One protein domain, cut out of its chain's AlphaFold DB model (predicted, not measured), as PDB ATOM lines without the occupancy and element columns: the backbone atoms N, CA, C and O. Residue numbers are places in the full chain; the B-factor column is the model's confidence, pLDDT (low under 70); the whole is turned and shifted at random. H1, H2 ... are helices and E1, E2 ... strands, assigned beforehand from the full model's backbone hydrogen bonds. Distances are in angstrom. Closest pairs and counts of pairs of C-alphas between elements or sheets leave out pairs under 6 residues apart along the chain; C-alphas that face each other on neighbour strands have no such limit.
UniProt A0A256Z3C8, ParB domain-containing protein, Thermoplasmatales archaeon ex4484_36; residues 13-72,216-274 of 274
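This is residues 13 to 72 and 216 to 274 of the 274 residues of the protein "ParB domain-containing protein" of Thermoplasmatales archaeon ex4484_36 (UniProt A0A256Z3C8). Two small three-stranded sheets, one from each side of a cut in the chain, make two halves set side by side, with the edge strands E3 and E4 nearest to each other between them. In the first half H1 crosses H2, which grazes the sheet E2 E1 E3; in the second the short H3 and the long H4 come between E4 and E5 along the chain, and the loop of residues 257 to 268 joins E5 to E6 in the sheet E4 E6 E5. The 119 printed residues, with four named helices and six named strands in the order H1 E1 E2 H2 E3 E4 H3 H4 E5 E6, are of mixed class, and both sheets are mixed. The whole is compact and rounded, with a radius of gyration of the C-alphas of 14.7 A and spans of 39 by 35 by 30 A.

H1, residues 13 to 24, begins at C-alpha 13 (-29.168, -33.654, -34.429) and is 17.4 A long. E1 is residues 32 to 35, E2 residues 41 to 43, H2 residues 45 to 53, 12.5 A long, and E3 residues 61 to 64. After the cut come E4, residues 217 to 220, H3, residues 226 to 229, and H4, residues 236 to 249, 20.3 A long from C-alpha 236 (-44.875, -43.695, -60.306). E5, residues 252 to 256, and E6, residues 269 to 273, are 13.4 A long each; E6 ends at C-alpha 273 (-41.175, -58.186, -43.883).

H1 touches H2 with residues 14 to 19 alone, at a steep tilt of 63 degrees, the same way; the closest C-alphas, of Leu 15 and Ser 50, are 5.5 A apart. H2 is only just on the first sheet, with 5 pairs of C-alphas within 10 A, and only grazes it with residues 45 to 48. E1 and E2 are a hairpin, antiparallel, with N 42 and O 33 at 2.8 A. E1 and E3 are parallel, with N 62 and O 32 at 2.8 A. The closest C-alphas of E3 and E4, of Leu 62 and Val 219, are 8.0 A apart. Residues 27 to 28 pair with residues 224 to 225, antiparallel. E4 and E6 are parallel, with N 271 and O 218 at 2.8 A. E5 and E6 are a hairpin, antiparallel, with N 253 and O 272 at 2.9 A. H3 and H4 are close but not clearly touching, the C-alphas of Leu 228 and Arg 239 being closest at 5.9 A. H4 is only just not on the second sheet, with 4 pairs of C-alphas within 10 A. Every O i to N i+4 pair is within hydrogen-bond range in H1, H2 and H4; H3 is too short for such a pair.

The C-alphas of Glu 233 and Asn 258, the two farthest apart, are 42.2 A apart. Residues 73 to 215 are not printed, and C-alphas 72 and 216 are 8.4 A apart across the cut. Of the links that are printed whole, E5 to E6 is long. The mean pLDDT of the printed part is 91.8, and residue 262 is under 70.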
ATOM      1  N   GLU A  13     -30.164 -32.621 -34.737       76.38
ATOM      2  CA  GLU A  13     -29.168 -33.654 -34.429       76.38
ATOM      3  C   GLU A  13     -29.605 -35.014 -34.990       76.38
ATOM      4  O   GLU A  13     -28.858 -35.674 -35.715       76.38
ATOM      5  N   ASN A  14     -30.875 -35.375 -34.772       79.69
ATOM      6  CA  ASN A  14     -31.470 -36.595 -35.319       79.69
ATOM      7  C   ASN A  14     -31.498 -36.587 -36.854       79.69
ATOM      8  O   ASN A  14     -31.489 -37.649 -37.481       79.69
ATOM      9  N   LEU A  15     -31.584 -35.407 -37.483       84.69
ATOM     10  CA  LEU A  15     -31.602 -35.316 -38.940       84.69
ATOM     11  C   LEU A  15     -30.250 -35.695 -39.540       84.69
ATOM     12  O   LEU A  15     -30.253 -36.377 -40.564       84.69
ATOM     13  N   GLU A  16     -29.120 -35.290 -38.949       84.38
ATOM     14  CA  GLU A  16     -27.806 -35.617 -39.522       84.38
ATOM     15  C   GLU A  16     -27.482 -37.106 -39.401       84.38
ATOM     16  O   GLU A  16     -27.105 -37.726 -40.396       84.38
ATOM     17  N   GLU A  17     -27.742 -37.717 -38.242       85.06
ATOM     18  CA  GLU A  17     -27.576 -39.166 -38.067       85.06
ATOM     19  C   GLU A  17     -28.405 -39.960 -39.089       85.06
ATOM     20  O   GLU A  17     -27.918 -40.911 -39.714       85.06
ATOM     21  N   LEU A  18     -29.651 -39.534 -39.330       87.38
ATOM     22  CA  LEU A  18     -30.513 -40.143 -40.341       87.38
ATOM     23  C   LEU A  18     -29.962 -39.966 -41.755       87.38
ATOM     24  O   LEU A  18     -29.981 -40.920 -42.534       87.38
ATOM     25  N   ARG A  19     -29.453 -38.780 -42.104       88.44
ATOM     26  CA  ARG A  19     -28.852 -38.540 -43.423       88.44
ATOM     27  C   ARG A  19     -27.645 -39.432 -43.652       88.44
ATOM     28  O   ARG A  19     -27.523 -40.029 -44.721       88.44
ATOM     29  N   GLU A  20     -26.758 -39.548 -42.671       88.12
ATOM     30  CA  GLU A  20     -25.610 -40.444 -42.775       88.12
ATOM     31  C   GLU A  20     -26.025 -41.910 -42.904       88.12
ATOM     32  O   GLU A  20     -25.410 -42.654 -43.673       88.12
ATOM     33  N   SER A  21     -27.065 -42.323 -42.179       88.56
ATOM     34  CA  SER A  21     -27.642 -43.662 -42.293       88.56
ATOM     35  C   SER A  21     -28.193 -43.914 -43.701       88.56
ATOM     36  O   SER A  21     -27.876 -44.931 -44.319       88.56
ATOM     37  N   PHE A  22     -28.922 -42.953 -44.276       90.19
ATOM     38  CA  PHE A  22     -29.442 -43.056 -45.641       90.19
ATOM     39  C   PHE A  22     -28.341 -43.098 -46.699       90.19
ATOM     40  O   PHE A  22     -28.424 -43.921 -47.603       90.19
ATOM     41  N   ARG A  23     -27.270 -42.303 -46.567       89.12
ATOM     42  CA  ARG A  23     -26.116 -42.356 -47.490       89.12
ATOM     43  C   ARG A  23     -25.424 -43.725 -47.486       89.12
ATOM     44  O   ARG A  23     -24.861 -44.128 -48.499       89.12
ATOM     45  N   ARG A  24     -25.436 -44.421 -46.345       90.50
ATOM     46  CA  ARG A  24     -24.797 -45.734 -46.161       90.50
ATOM     47  C   ARG A  24     -25.716 -46.912 -46.491       90.50
ATOM     48  O   ARG A  24     -25.224 -48.018 -46.703       90.50
ATOM     49  N   SER A  25     -27.028 -46.697 -46.521       91.12
ATOM     50  CA  SER A  25     -28.014 -47.757 -46.719       91.12
ATOM     51  C   SER A  25     -28.457 -47.863 -48.175       91.12
ATOM     52  O   SER A  25     -28.812 -46.879 -48.813       91.12
ATOM     53  N   SER A  26     -28.552 -49.089 -48.692       92.75
ATOM     54  CA  SER A  26     -29.206 -49.349 -49.985       92.75
ATOM     55  C   SER A  26     -30.736 -49.370 -49.889       92.75
ATOM     56  O   SER A  26     -31.417 -49.414 -50.915       92.75
ATOM     57  N   TYR A  27     -31.286 -49.357 -48.670       93.75
ATOM     58  CA  TYR A  27     -32.709 -49.546 -48.409       93.75
ATOM     59  C   TYR A  27     -33.267 -48.529 -47.412       93.75
ATOM     60  O   TYR A  27     -32.657 -48.212 -46.392       93.75
ATOM     61  N   PHE A  28     -34.500 -48.107 -47.654       94.44
ATOM     62  CA  PHE A  28     -35.341 -47.397 -46.707       94.44
ATOM     63  C   PHE A  28     -36.246 -48.396 -45.974       94.44
ATOM     64  O   PHE A  28     -37.144 -48.998 -46.571       94.44
ATOM     65  N   TRP A  29     -35.970 -48.625 -44.689       92.31
ATOM     66  CA  TRP A  29     -36.445 -49.822 -43.987       92.31
ATOM     67  C   TRP A  29     -37.918 -49.780 -43.595       92.31
ATOM     68  O   TRP A  29     -38.657 -50.723 -43.860       92.31
ATOM     69  N   HIS A  30     -38.364 -48.698 -42.968       93.50
ATOM     70  CA  HIS A  30     -39.714 -48.599 -42.409       93.50
ATOM     71  C   HIS A  30     -40.543 -47.611 -43.221       93.50
ATOM     72  O   HIS A  30     -40.039 -46.522 -43.489       93.50
ATOM     73  N   PRO A  31     -41.809 -47.911 -43.561       95.44
ATOM     74  CA  PRO A  31     -42.655 -46.943 -44.245       95.44
ATOM     75  C   PRO A  31     -42.923 -45.731 -43.340       95.44
ATOM     76  O   PRO A  31     -42.784 -45.798 -42.111       95.44
ATOM     77  N   ILE A  32     -43.302 -44.610 -43.946       96.69
ATOM     78  CA  ILE A  32     -43.857 -43.461 -43.224       96.69
ATOM     79  C   ILE A  32     -45.342 -43.710 -43.006       96.69
ATOM     80  O   ILE A  32     -46.051 -44.041 -43.954       96.69
ATOM     81  N   ILE A  33     -45.824 -43.546 -41.780       97.19
ATOM     82  CA  ILE A  33     -47.252 -43.688 -41.493       97.19
ATOM     83  C   ILE A  33     -47.903 -42.335 -41.753       97.19
ATOM     84  O   ILE A  33     -47.466 -41.318 -41.215       97.19
ATOM     85  N   VAL A  34     -48.930 -42.320 -42.596       97.75
ATOM     86  CA  VAL A  34     -49.589 -41.097 -43.056       97.75
ATOM     87  C   VAL A  34     -51.098 -41.278 -42.972       97.75
ATOM     88  O   VAL A  34     -51.621 -42.332 -43.335       97.75
ATOM     89  N   ASP A  35     -51.812 -40.247 -42.542       97.88
ATOM     90  CA  ASP A  35     -53.261 -40.226 -42.664       97.88
ATOM     91  C   ASP A  35     -53.691 -40.145 -44.139       97.88
ATOM     92  O   ASP A  35     -53.166 -39.362 -44.939       97.88
ATOM     93  N   ARG A  36     -54.650 -40.989 -44.519       96.75
ATOM     94  CA  ARG A  36     -55.074 -41.179 -45.908       96.75
ATOM     95  C   ARG A  36     -55.650 -39.904 -46.517       96.75
ATOM     96  O   ARG A  36     -55.350 -39.624 -47.681       96.75
ATOM     97  N   GLU A  37     -56.475 -39.179 -45.765       94.94
ATOM     98  CA  GLU A  37     -57.236 -38.035 -46.269       94.94
ATOM     99  C   GLU A  37     -56.421 -36.745 -46.198       94.94
ATOM    100  O   GLU A  37     -56.180 -36.101 -47.219       94.94
ATOM    101  N   SER A  38     -55.936 -36.402 -45.008       96.00
ATOM    102  CA  SER A  38     -55.246 -35.138 -44.739       96.00
ATOM    103  C   SER A  38     -53.793 -35.112 -45.213       96.00
ATOM    104  O   SER A  38     -53.225 -34.036 -45.370       96.00
ATOM    105  N   ARG A  39     -53.175 -36.283 -45.431       97.25
ATOM    106  CA  ARG A  39     -51.731 -36.439 -45.690       97.25
ATOM    107  C   ARG A  39     -50.821 -35.998 -44.540       97.25
ATOM    108  O   ARG A  39     -49.611 -35.870 -44.754       97.25
ATOM    109  N   VAL A  40     -51.369 -35.815 -43.337       97.94
ATOM    110  CA  VAL A  40     -50.583 -35.579 -42.121       97.94
ATOM    111  C   VAL A  40     -49.748 -36.818 -41.816       97.94
ATOM    112  O   VAL A  40     -50.245 -37.947 -41.820       97.94
ATOM    113  N   VAL A  41     -48.454 -36.615 -41.598       97.62
ATOM    114  CA  VAL A  41     -47.527 -37.681 -41.223       97.62
ATOM    115  C   VAL A  41     -47.738 -38.011 -39.749       97.62
ATOM    116  O   VAL A  41     -47.562 -37.154 -38.905       97.62
ATOM    117  N   LEU A  42     -48.096 -39.251 -39.425       96.25
ATOM    118  CA  LEU A  42     -48.385 -39.680 -38.049       96.25
ATOM    119  C   LEU A  42     -47.155 -40.281 -37.361       96.25
ATOM    120  O   LEU A  42     -47.036 -40.245 -36.141       96.25
ATOM    121  N   ASP A  43     -46.236 -40.847 -38.149       94.19
ATOM    122  CA  ASP A  43     -44.929 -41.303 -37.677       94.19
ATOM    123  C   ASP A  43     -43.903 -41.262 -38.816       94.19
ATOM    124  O   ASP A  43     -44.154 -41.731 -39.930       94.19
ATOM    125  N   GLY A  44     -42.711 -40.749 -38.505       92.75
ATOM    126  CA  GLY A  44     -41.596 -40.616 -39.440       92.75
ATOM    127  C   GLY A  44     -41.257 -39.186 -39.862       92.75
ATOM    128  O   GLY A  44     -40.621 -39.021 -40.898       92.75
ATOM    129  N   MET A  45     -41.610 -38.174 -39.060       92.88
ATOM    130  CA  MET A  45     -41.342 -36.745 -39.326       92.88
ATOM    131  C   MET A  45     -39.892 -36.478 -39.736       92.88
ATOM    132  O   MET A  45     -39.635 -35.958 -40.819       92.88
ATOM    133  N   HIS A  46     -38.946 -36.934 -38.910       92.50
ATOM    134  CA  HIS A  46     -37.513 -36.778 -39.153       92.50
ATOM    135  C   HIS A  46     -37.074 -37.452 -40.460       92.50
ATOM    136  O   HIS A  46     -36.336 -36.866 -41.237       92.50
ATOM    137  N   ARG A  47     -37.597 -38.649 -40.768       94.00
ATOM    138  CA  ARG A  47     -37.286 -39.365 -42.018       94.00
ATOM    139  C   ARG A  47     -37.788 -38.600 -43.246       94.00
ATOM    140  O   ARG A  47     -37.079 -38.530 -44.246       94.00
ATOM    141  N   VAL A  48     -38.988 -38.018 -43.173       95.31
ATOM    142  CA  VAL A  48     -39.537 -37.172 -44.244       95.31
ATOM    143  C   VAL A  48     -38.690 -35.910 -44.418       95.31
ATOM    144  O   VAL A  48     -38.326 -35.587 -45.544       95.31
ATOM    145  N   ALA A  49     -38.356 -35.212 -43.331       94.00
ATOM    146  CA  ALA A  49     -37.554 -33.992 -43.381       94.00
ATOM    147  C   ALA A  49     -36.139 -34.245 -43.925       94.00
ATOM    148  O   ALA A  49     -35.745 -33.607 -44.899       94.00
ATOM    149  N   SER A  50     -35.422 -35.245 -43.396       93.38
ATOM    150  CA  SER A  50     -34.086 -35.622 -43.873       93.38
ATOM    151  C   SER A  50     -34.082 -35.923 -45.372       93.38
ATOM    152  O   SER A  50     -33.239 -35.400 -46.095       93.38
ATOM    153  N   LEU A  51     -35.037 -36.723 -45.865       93.69
ATOM    154  CA  LEU A  51     -35.098 -37.071 -47.287       93.69
ATOM    155  C   LEU A  51     -35.464 -35.875 -48.179       93.69
ATOM    156  O   LEU A  51     -34.910 -35.763 -49.272       93.69
ATOM    157  N   ARG A  52     -36.331 -34.960 -47.718       92.62
ATOM    158  CA  ARG A  52     -36.615 -33.697 -48.429       92.62
ATOM    159  C   ARG A  52     -35.356 -32.861 -48.607       92.62
ATOM    160  O   ARG A  52     -35.070 -32.425 -49.715       92.62
ATOM    161  N   GLU A  53     -34.601 -32.660 -47.533       91.56
ATOM    162  CA  GLU A  53     -33.376 -31.856 -47.572       91.56
ATOM    163  C   GLU A  53     -32.259 -32.529 -48.383       91.56
ATOM    164  O   GLU A  53     -31.427 -31.849 -48.975       91.56
ATOM    165  N   MET A  54     -32.254 -33.864 -48.459       91.69
ATOM    166  CA  MET A  54     -31.353 -34.628 -49.330       91.69
ATOM    167  C   MET A  54     -31.786 -34.629 -50.810       91.69
ATOM    168  O   MET A  54     -31.078 -35.193 -51.641       91.69
ATOM    169  N   GLY A  55     -32.927 -34.022 -51.157       92.31
ATOM    170  CA  GLY A  55     -33.411 -33.913 -52.537       92.31
ATOM    171  C   GLY A  55     -34.144 -35.149 -53.071       92.31
ATOM    172  O   GLY A  55     -34.386 -35.243 -54.273       92.31
ATOM    173  N   TYR A  56     -34.534 -36.095 -52.210       93.88
ATOM    174  CA  TYR A  56     -35.371 -37.220 -52.631       93.88
ATOM    175  C   TYR A  56     -36.797 -36.750 -52.943       93.88
ATOM    176  O   TYR A  56     -37.372 -35.906 -52.248       93.88
ATOM    177  N   ARG A  57     -37.421 -37.349 -53.962       93.44
ATOM    178  CA  ARG A  57     -38.762 -36.958 -54.428       93.44
ATOM    179  C   ARG A  57     -39.872 -37.881 -53.939       93.44
ATOM    180  O   ARG A  57     -41.011 -37.434 -53.732       93.44
ATOM    181  N   TYR A  58     -39.560 -39.151 -53.703       95.06
ATOM    182  CA  TYR A  58     -40.518 -40.192 -53.331       95.06
ATOM    183  C   TYR A  58     -40.166 -40.815 -51.980       95.06
ATOM    184  O   TYR A  58     -39.039 -40.730 -51.511       95.06
ATOM    185  N   ILE A  59     -41.161 -41.397 -51.313       95.62
ATOM    186  CA  ILE A  59     -41.000 -42.053 -50.011       95.62
ATOM    187  C   ILE A  59     -42.094 -43.115 -49.865       95.62
ATOM    188  O   ILE A  59     -43.236 -42.837 -50.252       95.62
ATOM    189  N   PRO A  60     -41.796 -44.324 -49.356       95.62
ATOM    190  CA  PRO A  60     -42.812 -45.347 -49.170       95.62
ATOM    191  C   PRO A  60     -43.681 -44.970 -47.971       95.62
ATOM    192  O   PRO A  60     -43.179 -44.681 -46.879       95.62
ATOM    193  N   ILE A  61     -44.994 -44.974 -48.180       95.94
ATOM    194  CA  ILE A  61     -45.972 -44.617 -47.155       95.94
ATOM    195  C   ILE A  61     -46.899 -45.793 -46.860       95.94
ATOM    196  O   ILE A  61     -47.285 -46.536 -47.761       95.94
ATOM    197  N   LEU A  62     -47.295 -45.919 -45.599       95.81
ATOM    198  CA  LEU A  62     -48.443 -46.696 -45.165       95.81
ATOM    199  C   LEU A  62     -49.564 -45.705 -44.852       95.81
ATOM    200  O   LEU A  62     -49.449 -44.925 -43.907       95.81
ATOM    201  N   THR A  63     -50.628 -45.721 -45.653       96.31
ATOM    202  CA  THR A  63     -51.792 -44.871 -45.398       96.31
ATOM    203  C   THR A  63     -52.774 -45.563 -44.465       96.31
ATOM    204  O   THR A  63     -53.151 -46.715 -44.687       96.31
ATOM    205  N   ILE A  64     -53.222 -44.845 -43.442       96.56
ATOM    206  CA  ILE A  64     -54.252 -45.304 -42.506       96.56
ATOM    207  C   ILE A  64     -55.370 -44.270 -42.404       96.56
ATOM    208  O   ILE A  64     -55.195 -43.135 -42.835       96.56
ATOM    209  N   ASP A  65     -56.513 -44.664 -41.858       96.88
ATOM    210  CA  ASP A  65     -57.507 -43.706 -41.379       96.88
ATOM    211  C   ASP A  65     -57.142 -43.340 -39.939       96.88
ATOM    212  O   ASP A  65     -57.234 -44.177 -39.039       96.88
ATOM    213  N   ALA A  66     -56.661 -42.116 -39.718       95.75
ATOM    214  CA  ALA A  66     -56.304 -41.682 -38.376       95.75
ATOM    215  C   ALA A  66     -57.523 -41.525 -37.469       95.75
ATOM    216  O   ALA A  66     -57.363 -41.607 -36.253       95.75
ATOM    217  N   MET A  67     -58.720 -41.318 -38.024       95.75
ATOM    218  CA  MET A  67     -59.960 -41.173 -37.265       95.75
ATOM    219  C   MET A  67     -60.539 -42.515 -36.816       95.75
ATOM    220  O   MET A  67     -61.411 -42.524 -35.945       95.75
ATOM    221  N   ASP A  68     -59.998 -43.640 -37.297       96.38
ATOM    222  CA  ASP A  68     -60.347 -44.965 -36.789       96.38
ATOM    223  C   ASP A  68     -60.168 -45.017 -35.253       96.38
ATOM    224  O   ASP A  68     -59.128 -44.589 -34.725       96.38
ATOM    225  N   PRO A  69     -61.165 -45.517 -34.498       94.81
ATOM    226  CA  PRO A  69     -61.129 -45.532 -33.036       94.81
ATOM    227  C   PRO A  69     -60.020 -46.421 -32.450       94.81
ATOM    228  O   PRO A  69     -59.651 -46.240 -31.291       94.81
ATOM    229  N   HIS A  70     -59.461 -47.357 -33.222       94.50
ATOM    230  CA  HIS A  70     -58.339 -48.196 -32.796       94.50
ATOM    231  C   HIS A  70     -56.983 -47.500 -32.950       94.50
ATOM    232  O   HIS A  70     -56.000 -47.952 -32.361       94.50
ATOM    233  N   VAL A  71     -56.909 -46.406 -33.713       95.31
ATOM    234  CA  VAL A  71     -55.742 -45.520 -33.728       95.31
ATOM    235  C   VAL A  71     -55.855 -44.600 -32.522       95.31
ATOM    236  O   VAL A  71     -56.771 -43.786 -32.434       95.31
ATOM    237  N   ARG A  72     -54.940 -44.716 -31.565       94.75
ATOM    238  CA  ARG A  72     -54.977 -43.913 -30.337       94.75
ATOM    239  C   ARG A  72     -53.965 -42.783 -30.433       94.75
ATOM    240  O   ARG A  72     -52.875 -42.978 -30.960       94.75
ATOM    241  N   PRO A 216     -53.180 -50.050 -34.124       91.00
ATOM    242  CA  PRO A 216     -53.547 -51.437 -33.831       91.00
ATOM    243  C   PRO A 216     -52.536 -52.436 -34.412       91.00
ATOM    244  O   PRO A 216     -52.357 -53.533 -33.885       91.00
ATOM    245  N   VAL A 217     -51.886 -52.049 -35.511       90.88
ATOM    246  CA  VAL A 217     -50.875 -52.831 -36.215       90.88
ATOM    247  C   VAL A 217     -49.808 -51.891 -36.755       90.88
ATOM    248  O   VAL A 217     -50.132 -50.882 -37.384       90.88
ATOM    249  N   ARG A 218     -48.538 -52.258 -36.586       91.50
ATOM    250  CA  ARG A 218     -47.415 -51.560 -37.217       91.50
ATOM    251  C   ARG A 218     -46.709 -52.463 -38.222       91.50
ATOM    252  O   ARG A 218     -46.326 -53.583 -37.907       91.50
ATOM    253  N   VAL A 219     -46.525 -51.946 -39.436       93.06
ATOM    254  CA  VAL A 219     -45.790 -52.616 -40.517       93.06
ATOM    255  C   VAL A 219     -44.353 -52.106 -40.546       93.06
ATOM    256  O   VAL A 219     -44.121 -50.896 -40.515       93.06
ATOM    257  N   MET A 220     -43.382 -53.012 -40.615       92.50
ATOM    258  CA  MET A 220     -41.954 -52.690 -40.555       92.50
ATOM    259  C   MET A 220     -41.155 -53.454 -41.613       92.50
ATOM    260  O   MET A 220     -41.615 -54.459 -42.155       92.50
ATOM    261  N   PHE A 221     -39.939 -52.969 -41.881       93.25
ATOM    262  CA  PHE A 221     -38.963 -53.610 -42.767       93.25
ATOM    263  C   PHE A 221     -39.451 -53.818 -44.210       93.25
ATOM    264  O   PHE A 221     -39.079 -54.775 -44.880       93.25
ATOM    265  N   VAL A 222     -40.242 -52.878 -44.739       94.25
ATOM    266  CA  VAL A 222     -40.615 -52.860 -46.166       94.25
ATOM    267  C   VAL A 222     -39.395 -52.771 -47.090       94.25
ATOM    268  O   VAL A 222     -39.507 -53.133 -48.257       94.25
ATOM    269  N   ASN A 223     -38.249 -52.302 -46.571       93.81
ATOM    270  CA  ASN A 223     -36.932 -52.317 -47.215       93.81
ATOM    271  C   ASN A 223     -36.989 -51.860 -48.677       93.81
ATOM    272  O   ASN A 223     -36.600 -52.570 -49.600       93.81
ATOM    273  N   THR A 224     -37.511 -50.651 -48.888       95.44
ATOM    274  CA  THR A 224     -37.647 -50.066 -50.227       95.44
ATOM    275  C   THR A 224     -36.270 -49.666 -50.744       95.44
ATOM    276  O   THR A 224     -35.604 -48.898 -50.053       95.44
ATOM    277  N   PRO A 225     -35.817 -50.139 -51.918       95.31
ATOM    278  CA  PRO A 225     -34.539 -49.708 -52.472       95.31
ATOM    279  C   PRO A 225     -34.455 -48.184 -52.587       95.31
ATOM    280  O   PRO A 225     -35.376 -47.552 -53.107       95.31
ATOM    281  N   ILE A 226     -33.367 -47.590 -52.090       94.38
ATOM    282  CA  ILE A 226     -33.283 -46.133 -51.915       94.38
ATOM    283  C   ILE A 226     -33.315 -45.373 -53.250       94.38
ATOM    284  O   ILE A 226     -33.897 -44.296 -53.321       94.38
ATOM    285  N   TYR A 227     -32.818 -45.979 -54.335       94.12
ATOM    286  CA  TYR A 227     -32.867 -45.398 -55.682       94.12
ATOM    287  C   TYR A 227     -34.307 -45.172 -56.183       94.12
ATOM    288  O   TYR A 227     -34.553 -44.293 -57.006       94.12
ATOM    289  N   LEU A 228     -35.298 -45.916 -55.665       96.00
ATOM    290  CA  LEU A 228     -36.713 -45.688 -55.991       96.00
ATOM    291  C   LEU A 228     -37.250 -44.386 -55.392       96.00
ATOM    292  O   LEU A 228     -38.352 -43.962 -55.750       96.00
ATOM    293  N   LEU A 229     -36.516 -43.774 -54.466       94.94
ATOM    294  CA  LEU A 229     -36.908 -42.543 -53.788       94.94
ATOM    295  C   LEU A 229     -36.401 -41.296 -54.526       94.94
ATOM    296  O   LEU A 229     -36.937 -40.202 -54.345       94.94
ATOM    297  N   GLU A 230     -35.373 -41.462 -55.358       93.06
ATOM    298  CA  GLU A 230     -34.661 -40.390 -56.055       93.06
ATOM    299  C   GLU A 230     -35.455 -39.858 -57.248       93.06
ATOM    300  O   GLU A 230     -36.337 -40.532 -57.794       93.06
ATOM    301  N   GLU A 231     -35.136 -38.646 -57.685       90.44
ATOM    302  CA  GLU A 231     -35.585 -38.175 -58.992       90.44
ATOM    303  C   GLU A 231     -34.978 -39.045 -60.100       90.44
ATOM    304  O   GLU A 231     -33.777 -39.294 -60.111       90.44
ATOM    305  N   SER A 232     -35.809 -39.517 -61.030       92.25
ATOM    306  CA  SER A 232     -35.349 -40.255 -62.213       92.25
ATOM    307  C   SER A 232     -36.452 -40.295 -63.270       92.25
ATOM    308  O   SER A 232     -37.608 -40.010 -62.953       92.25
ATOM    309  N   GLU A 233     -36.114 -40.748 -64.478       93.56
ATOM    310  CA  GLU A 233     -37.064 -40.991 -65.579       93.56
ATOM    311  C   GLU A 233     -38.148 -42.036 -65.243       93.56
ATOM    312  O   GLU A 233     -39.145 -42.150 -65.950       93.56
ATOM    313  N   MET A 234     -37.966 -42.801 -64.161       94.81
ATOM    314  CA  MET A 234     -38.925 -43.799 -63.702       94.81
ATOM    315  C   MET A 234     -40.207 -43.129 -63.193       94.81
ATOM    316  O   MET A 234     -40.172 -42.328 -62.247       94.81
ATOM    317  N   ASP A 235     -41.347 -43.505 -63.770       93.44
ATOM    318  CA  ASP A 235     -42.651 -43.003 -63.347       93.44
ATOM    319  C   ASP A 235     -43.149 -43.659 -62.043       93.44
ATOM    320  O   ASP A 235     -42.511 -44.529 -61.439       93.44
ATOM    321  N   TRP A 236     -44.308 -43.203 -61.561       89.62
ATOM    322  CA  TRP A 236     -44.875 -43.695 -60.306       89.62
ATOM    323  C   TRP A 236     -45.317 -45.169 -60.386       89.62
ATOM    324  O   TRP A 236     -45.262 -45.873 -59.373       89.62
ATOM    325  N   GLU A 237     -45.754 -45.644 -61.557       94.69
ATOM    326  CA  GLU A 237     -46.248 -47.009 -61.750       94.69
ATOM    327  C   GLU A 237     -45.097 -48.002 -61.728       94.69
ATOM    328  O   GLU A 237     -45.179 -49.039 -61.068       94.69
ATOM    329  N   GLU A 238     -44.007 -47.675 -62.415       96.12
ATOM    330  CA  GLU A 238     -42.802 -48.486 -62.445       96.12
ATOM    331  C   GLU A 238     -42.159 -48.576 -61.057       96.12
ATOM    332  O   GLU A 238     -41.879 -49.684 -60.588       96.12
ATOM    333  N   ARG A 239     -42.044 -47.452 -60.332       95.56
ATOM    334  CA  ARG A 239     -41.545 -47.444 -58.943       95.56
ATOM    335  C   ARG A 239     -42.376 -48.344 -58.035       95.56
ATOM    336  O   ARG A 239     -41.825 -49.174 -57.310       95.56
ATOM    337  N   ASN A 240     -43.703 -48.218 -58.099       94.62
ATOM    338  CA  ASN A 240     -44.609 -49.046 -57.305       94.62
ATOM    339  C   ASN A 240     -44.555 -50.520 -57.711       94.62
ATOM    340  O   ASN A 240     -44.631 -51.387 -56.841       94.62
ATOM    341  N   ARG A 241     -44.383 -50.827 -59.001       96.31
ATOM    342  CA  ARG A 241     -44.219 -52.200 -59.492       96.31
ATOM    343  C   ARG A 241     -42.963 -52.842 -58.910       96.31
ATOM    344  O   ARG A 241     -43.051 -53.954 -58.394       96.31
ATOM    345  N   ILE A 242     -41.826 -52.145 -58.944       95.94
ATOM    346  CA  ILE A 242     -40.567 -52.641 -58.369       95.94
ATOM    347  C   ILE A 242     -40.709 -52.804 -56.854       95.94
ATOM    348  O   ILE A 242     -40.394 -53.868 -56.325       95.94
ATOM    349  N   HIS A 243     -41.244 -51.798 -56.156       95.25
ATOM    350  CA  HIS A 243     -41.476 -51.878 -54.714       95.25
ATOM    351  C   HIS A 243     -42.370 -53.073 -54.340       95.25
ATOM    352  O   HIS A 243     -42.048 -53.846 -53.440       95.25
ATOM    353  N   TYR A 244     -43.453 -53.291 -55.087       95.00
ATOM    354  CA  TYR A 244     -44.340 -54.434 -54.902       95.00
ATOM    355  C   TYR A 244     -43.644 -55.779 -55.152       95.00
ATOM    356  O   TYR A 244     -43.887 -56.740 -54.422       95.00
ATOM    357  N   MET A 245     -42.760 -55.866 -56.152       95.44
ATOM    358  CA  MET A 245     -41.957 -57.069 -56.390       95.44
ATOM    359  C   MET A 245     -41.016 -57.368 -55.219       95.44
ATOM    360  O   MET A 245     -40.936 -58.527 -54.815       95.44
ATOM    361  N   VAL A 246     -40.375 -56.347 -54.641       93.31
ATOM    362  CA  VAL A 246     -39.542 -56.491 -53.434       93.31
ATOM    363  C   VAL A 246     -40.371 -57.037 -52.272       93.31
ATOM    364  O   VAL A 246     -39.981 -58.022 -51.650       93.31
ATOM    365  N   LEU A 247     -41.551 -56.462 -52.017       93.75
ATOM    366  CA  LEU A 247     -42.437 -56.926 -50.945       93.75
ATOM    367  C   LEU A 247     -42.925 -58.363 -51.161       93.75
ATOM    368  O   LEU A 247     -42.973 -59.139 -50.212       93.75
ATOM    369  N   ARG A 248     -43.270 -58.745 -52.398       94.06
ATOM    370  CA  ARG A 248     -43.771 -60.095 -52.714       94.06
ATOM    371  C   ARG A 248     -42.742 -61.206 -52.537       94.06
ATOM    372  O   ARG A 248     -43.136 -62.355 -52.371       94.06
ATOM    373  N   GLN A 249     -41.457 -60.887 -52.621       92.50
ATOM    374  CA  GLN A 249     -40.383 -61.862 -52.418       92.50
ATOM    375  C   GLN A 249     -40.072 -62.092 -50.936       92.50
ATOM    376  O   GLN A 249     -39.378 -63.049 -50.600       92.50
ATOM    377  N   ARG A 250     -40.593 -61.228 -50.062       91.50
ATOM    378  CA  ARG A 250     -40.351 -61.244 -48.623       91.50
ATOM    379  C   ARG A 250     -41.450 -61.993 -47.889       91.50
ATOM    380  O   ARG A 250     -42.617 -61.989 -48.288       91.50
ATOM    381  N   ARG A 251     -41.075 -62.652 -46.800       92.81
ATOM    382  CA  ARG A 251     -42.018 -63.316 -45.902       92.81
ATOM    383  C   ARG A 251     -42.609 -62.284 -44.957       92.81
ATOM    384  O   ARG A 251     -41.910 -61.392 -44.495       92.81
ATOM    385  N   LEU A 252     -43.900 -62.413 -44.671       93.19
ATOM    386  CA  LEU A 252     -44.596 -61.543 -43.730       93.19
ATOM    387  C   LEU A 252     -44.826 -62.292 -42.420       93.19
ATOM    388  O   LEU A 252     -45.594 -63.255 -42.381       93.19
ATOM    389  N   PHE A 253     -44.188 -61.829 -41.352       92.75
ATOM    390  CA  PHE A 253     -44.363 -62.364 -40.008       92.75
ATOM    391  C   PHE A 253     -45.293 -61.474 -39.207       92.75
ATOM    392  O   PHE A 253     -45.107 -60.261 -39.166       92.75
ATOM    393  N   LYS A 254     -46.268 -62.087 -38.536       93.56
ATOM    394  CA  LYS A 254     -47.043 -61.438 -37.482       93.56
ATOM    395  C   LYS A 254     -46.445 -61.848 -36.145       93.56
ATOM    396  O   LYS A 254     -46.425 -63.038 -35.837       93.56
ATOM    397  N   ILE A 255     -46.021 -60.873 -35.356       92.06
ATOM    398  CA  ILE A 255     -45.604 -61.086 -33.969       92.06
ATOM    399  C   ILE A 255     -46.520 -60.313 -33.026       92.06
ATOM    400  O   ILE A 255     -47.127 -59.308 -33.411       92.06
ATOM    401  N   GLU A 256     -46.641 -60.804 -31.797       90.50
ATOM    402  CA  GLU A 256     -47.209 -60.016 -30.707       90.50
ATOM    403  C   GLU A 256     -46.276 -58.837 -30.424       90.50
ATOM    404  O   GLU A 256     -45.052 -58.974 -30.495       90.50
ATOM    405  N   GLY A 257     -46.851 -57.659 -30.204       86.19
ATOM    406  CA  GLY A 257     -46.075 -56.472 -29.871       86.19
ATOM    407  C   GLY A 257     -45.837 -56.351 -28.369       86.19
ATOM    408  O   GLY A 257     -45.752 -57.359 -27.672       86.19
ATOM    409  N   ASN A 258     -45.693 -55.124 -27.861       81.88
ATOM    410  CA  ASN A 258     -45.066 -54.871 -26.554       81.88
ATOM    411  C   ASN A 258     -43.642 -55.445 -26.488       81.88
ATOM    412  O   ASN A 258     -43.255 -56.098 -25.516       81.88
ATOM    413  N   VAL A 259     -42.878 -55.196 -27.552       83.00
ATOM    414  CA  VAL A 259     -41.522 -55.716 -27.754       83.00
ATOM    415  C   VAL A 259     -40.518 -54.582 -27.907       83.00
ATOM    416  O   VAL A 259     -40.852 -53.498 -28.387       83.00
ATOM    417  N   ASP A 260     -39.278 -54.861 -27.524       77.69
ATOM    418  CA  ASP A 260     -38.129 -53.987 -27.740       77.69
ATOM    419  C   ASP A 260     -37.313 -54.523 -28.920       77.69
ATOM    420  O   ASP A 260     -36.841 -55.660 -28.883       77.69
ATOM    421  N   ILE A 261     -37.185 -53.724 -29.984       75.12
ATOM    422  CA  ILE A 261     -36.347 -54.047 -31.155       75.12
ATOM    423  C   ILE A 261     -35.192 -53.044 -31.216       75.12
ATOM    424  O   ILE A 261     -34.065 -53.359 -30.858       75.12
ATOM    425  N   ASP A 262     -35.494 -51.818 -31.629       68.50
ATOM    426  CA  ASP A 262     -34.637 -50.630 -31.540       68.50
ATOM    427  C   ASP A 262     -35.172 -49.649 -30.484       68.50
ATOM    428  O   ASP A 262     -34.422 -48.947 -29.811       68.50
ATOM    429  N   ARG A 263     -36.495 -49.645 -30.315       72.75
ATOM    430  CA  ARG A 263     -37.244 -48.985 -29.250       72.75
ATOM    431  C   ARG A 263     -38.408 -49.871 -28.814       72.75
ATOM    432  O   ARG A 263     -38.739 -50.850 -29.490       72.75
ATOM    433  N   ARG A 264     -39.078 -49.469 -27.736       76.31
ATOM    434  CA  ARG A 264     -40.320 -50.096 -27.286       76.31
ATOM    435  C   ARG A 264     -41.455 -49.831 -28.277       76.31
ATOM    436  O   ARG A 264     -41.841 -48.678 -28.496       76.31
ATOM    437  N   TYR A 265     -42.015 -50.896 -28.838       80.62
ATOM    438  CA  TYR A 265     -43.249 -50.869 -29.622       80.62
ATOM    439  C   TYR A 265     -44.395 -51.406 -28.780       80.62
ATOM    440  O   TYR A 265     -44.406 -52.579 -28.422       80.62
ATOM    441  N   GLU A 266     -45.355 -50.544 -28.464       80.06
ATOM    442  CA  GLU A 266     -46.517 -50.874 -27.626       80.06
ATOM    443  C   GLU A 266     -47.752 -51.247 -28.459       80.06
ATOM    444  O   GLU A 266     -48.819 -51.536 -27.917       80.06
ATOM    445  N   GLU A 267     -47.640 -51.233 -29.791       86.94
ATOM    446  CA  GLU A 267     -48.696 -51.744 -30.655       86.94
ATOM    447  C   GLU A 267     -48.992 -53.216 -30.318       86.94
ATOM    448  O   GLU A 267     -48.058 -53.972 -30.061       86.94
ATOM    449  N   PRO A 268     -50.258 -53.669 -30.345       86.81
ATOM    450  CA  PRO A 268     -50.593 -55.058 -30.017       86.81
ATOM    451  C   PRO A 268     -49.944 -56.087 -30.947       86.81
ATOM    452  O   PRO A 268     -49.647 -57.203 -30.524       86.81
ATOM    453  N   TYR A 269     -49.730 -55.719 -32.213       91.31
ATOM    454  CA  TYR A 269     -49.137 -56.591 -33.219       91.31
ATOM    455  C   TYR A 269     -48.189 -55.829 -34.140       91.31
ATOM    456  O   TYR A 269     -48.491 -54.719 -34.593       91.31
ATOM    457  N   LEU A 270     -47.088 -56.484 -34.500       92.06
ATOM    458  CA  LEU A 270     -46.164 -56.016 -35.527       92.06
ATOM    459  C   LEU A 270     -46.180 -56.975 -36.716       92.06
ATOM    460  O   LEU A 270     -46.225 -58.195 -36.550       92.06
ATOM    461  N   TYR A 271     -46.143 -56.407 -37.917       92.50
ATOM    462  CA  TYR A 271     -46.027 -57.132 -39.175       92.50
ATOM    463  C   TYR A 271     -44.679 -56.808 -39.810       92.50
ATOM    464  O   TYR A 271     -44.425 -55.667 -40.200       92.50
ATOM    465  N   LEU A 272     -43.806 -57.808 -39.888       91.94
ATOM    466  CA  LEU A 272     -42.420 -57.654 -40.315       91.94
ATOM    467  C   LEU A 272     -42.218 -58.330 -41.670       91.94
ATOM    468  O   LEU A 272     -42.573 -59.498 -41.831       91.94
ATOM    469  N   PHE A 273     -41.642 -57.606 -42.627       89.81
ATOM    470  CA  PHE A 273     -41.175 -58.186 -43.883       89.81
ATOM    471  C   PHE A 273     -39.719 -58.666 -43.739       89.81
ATOM    472  O   PHE A 273     -38.824 -57.856 -43.484       89.81
ATOM    473  N   GLU A 274     -39.480 -59.962 -43.946       85.56
ATOM    474  CA  GLU A 274     -38.153 -60.608 -43.940       85.56
ATOM    475  C   GLU A 274     -37.762 -61.101 -45.338       85.56
ATOM    476  O   GLU A 274     -38.535 -61.887 -45.939       85.56
TER     477      GLU A 274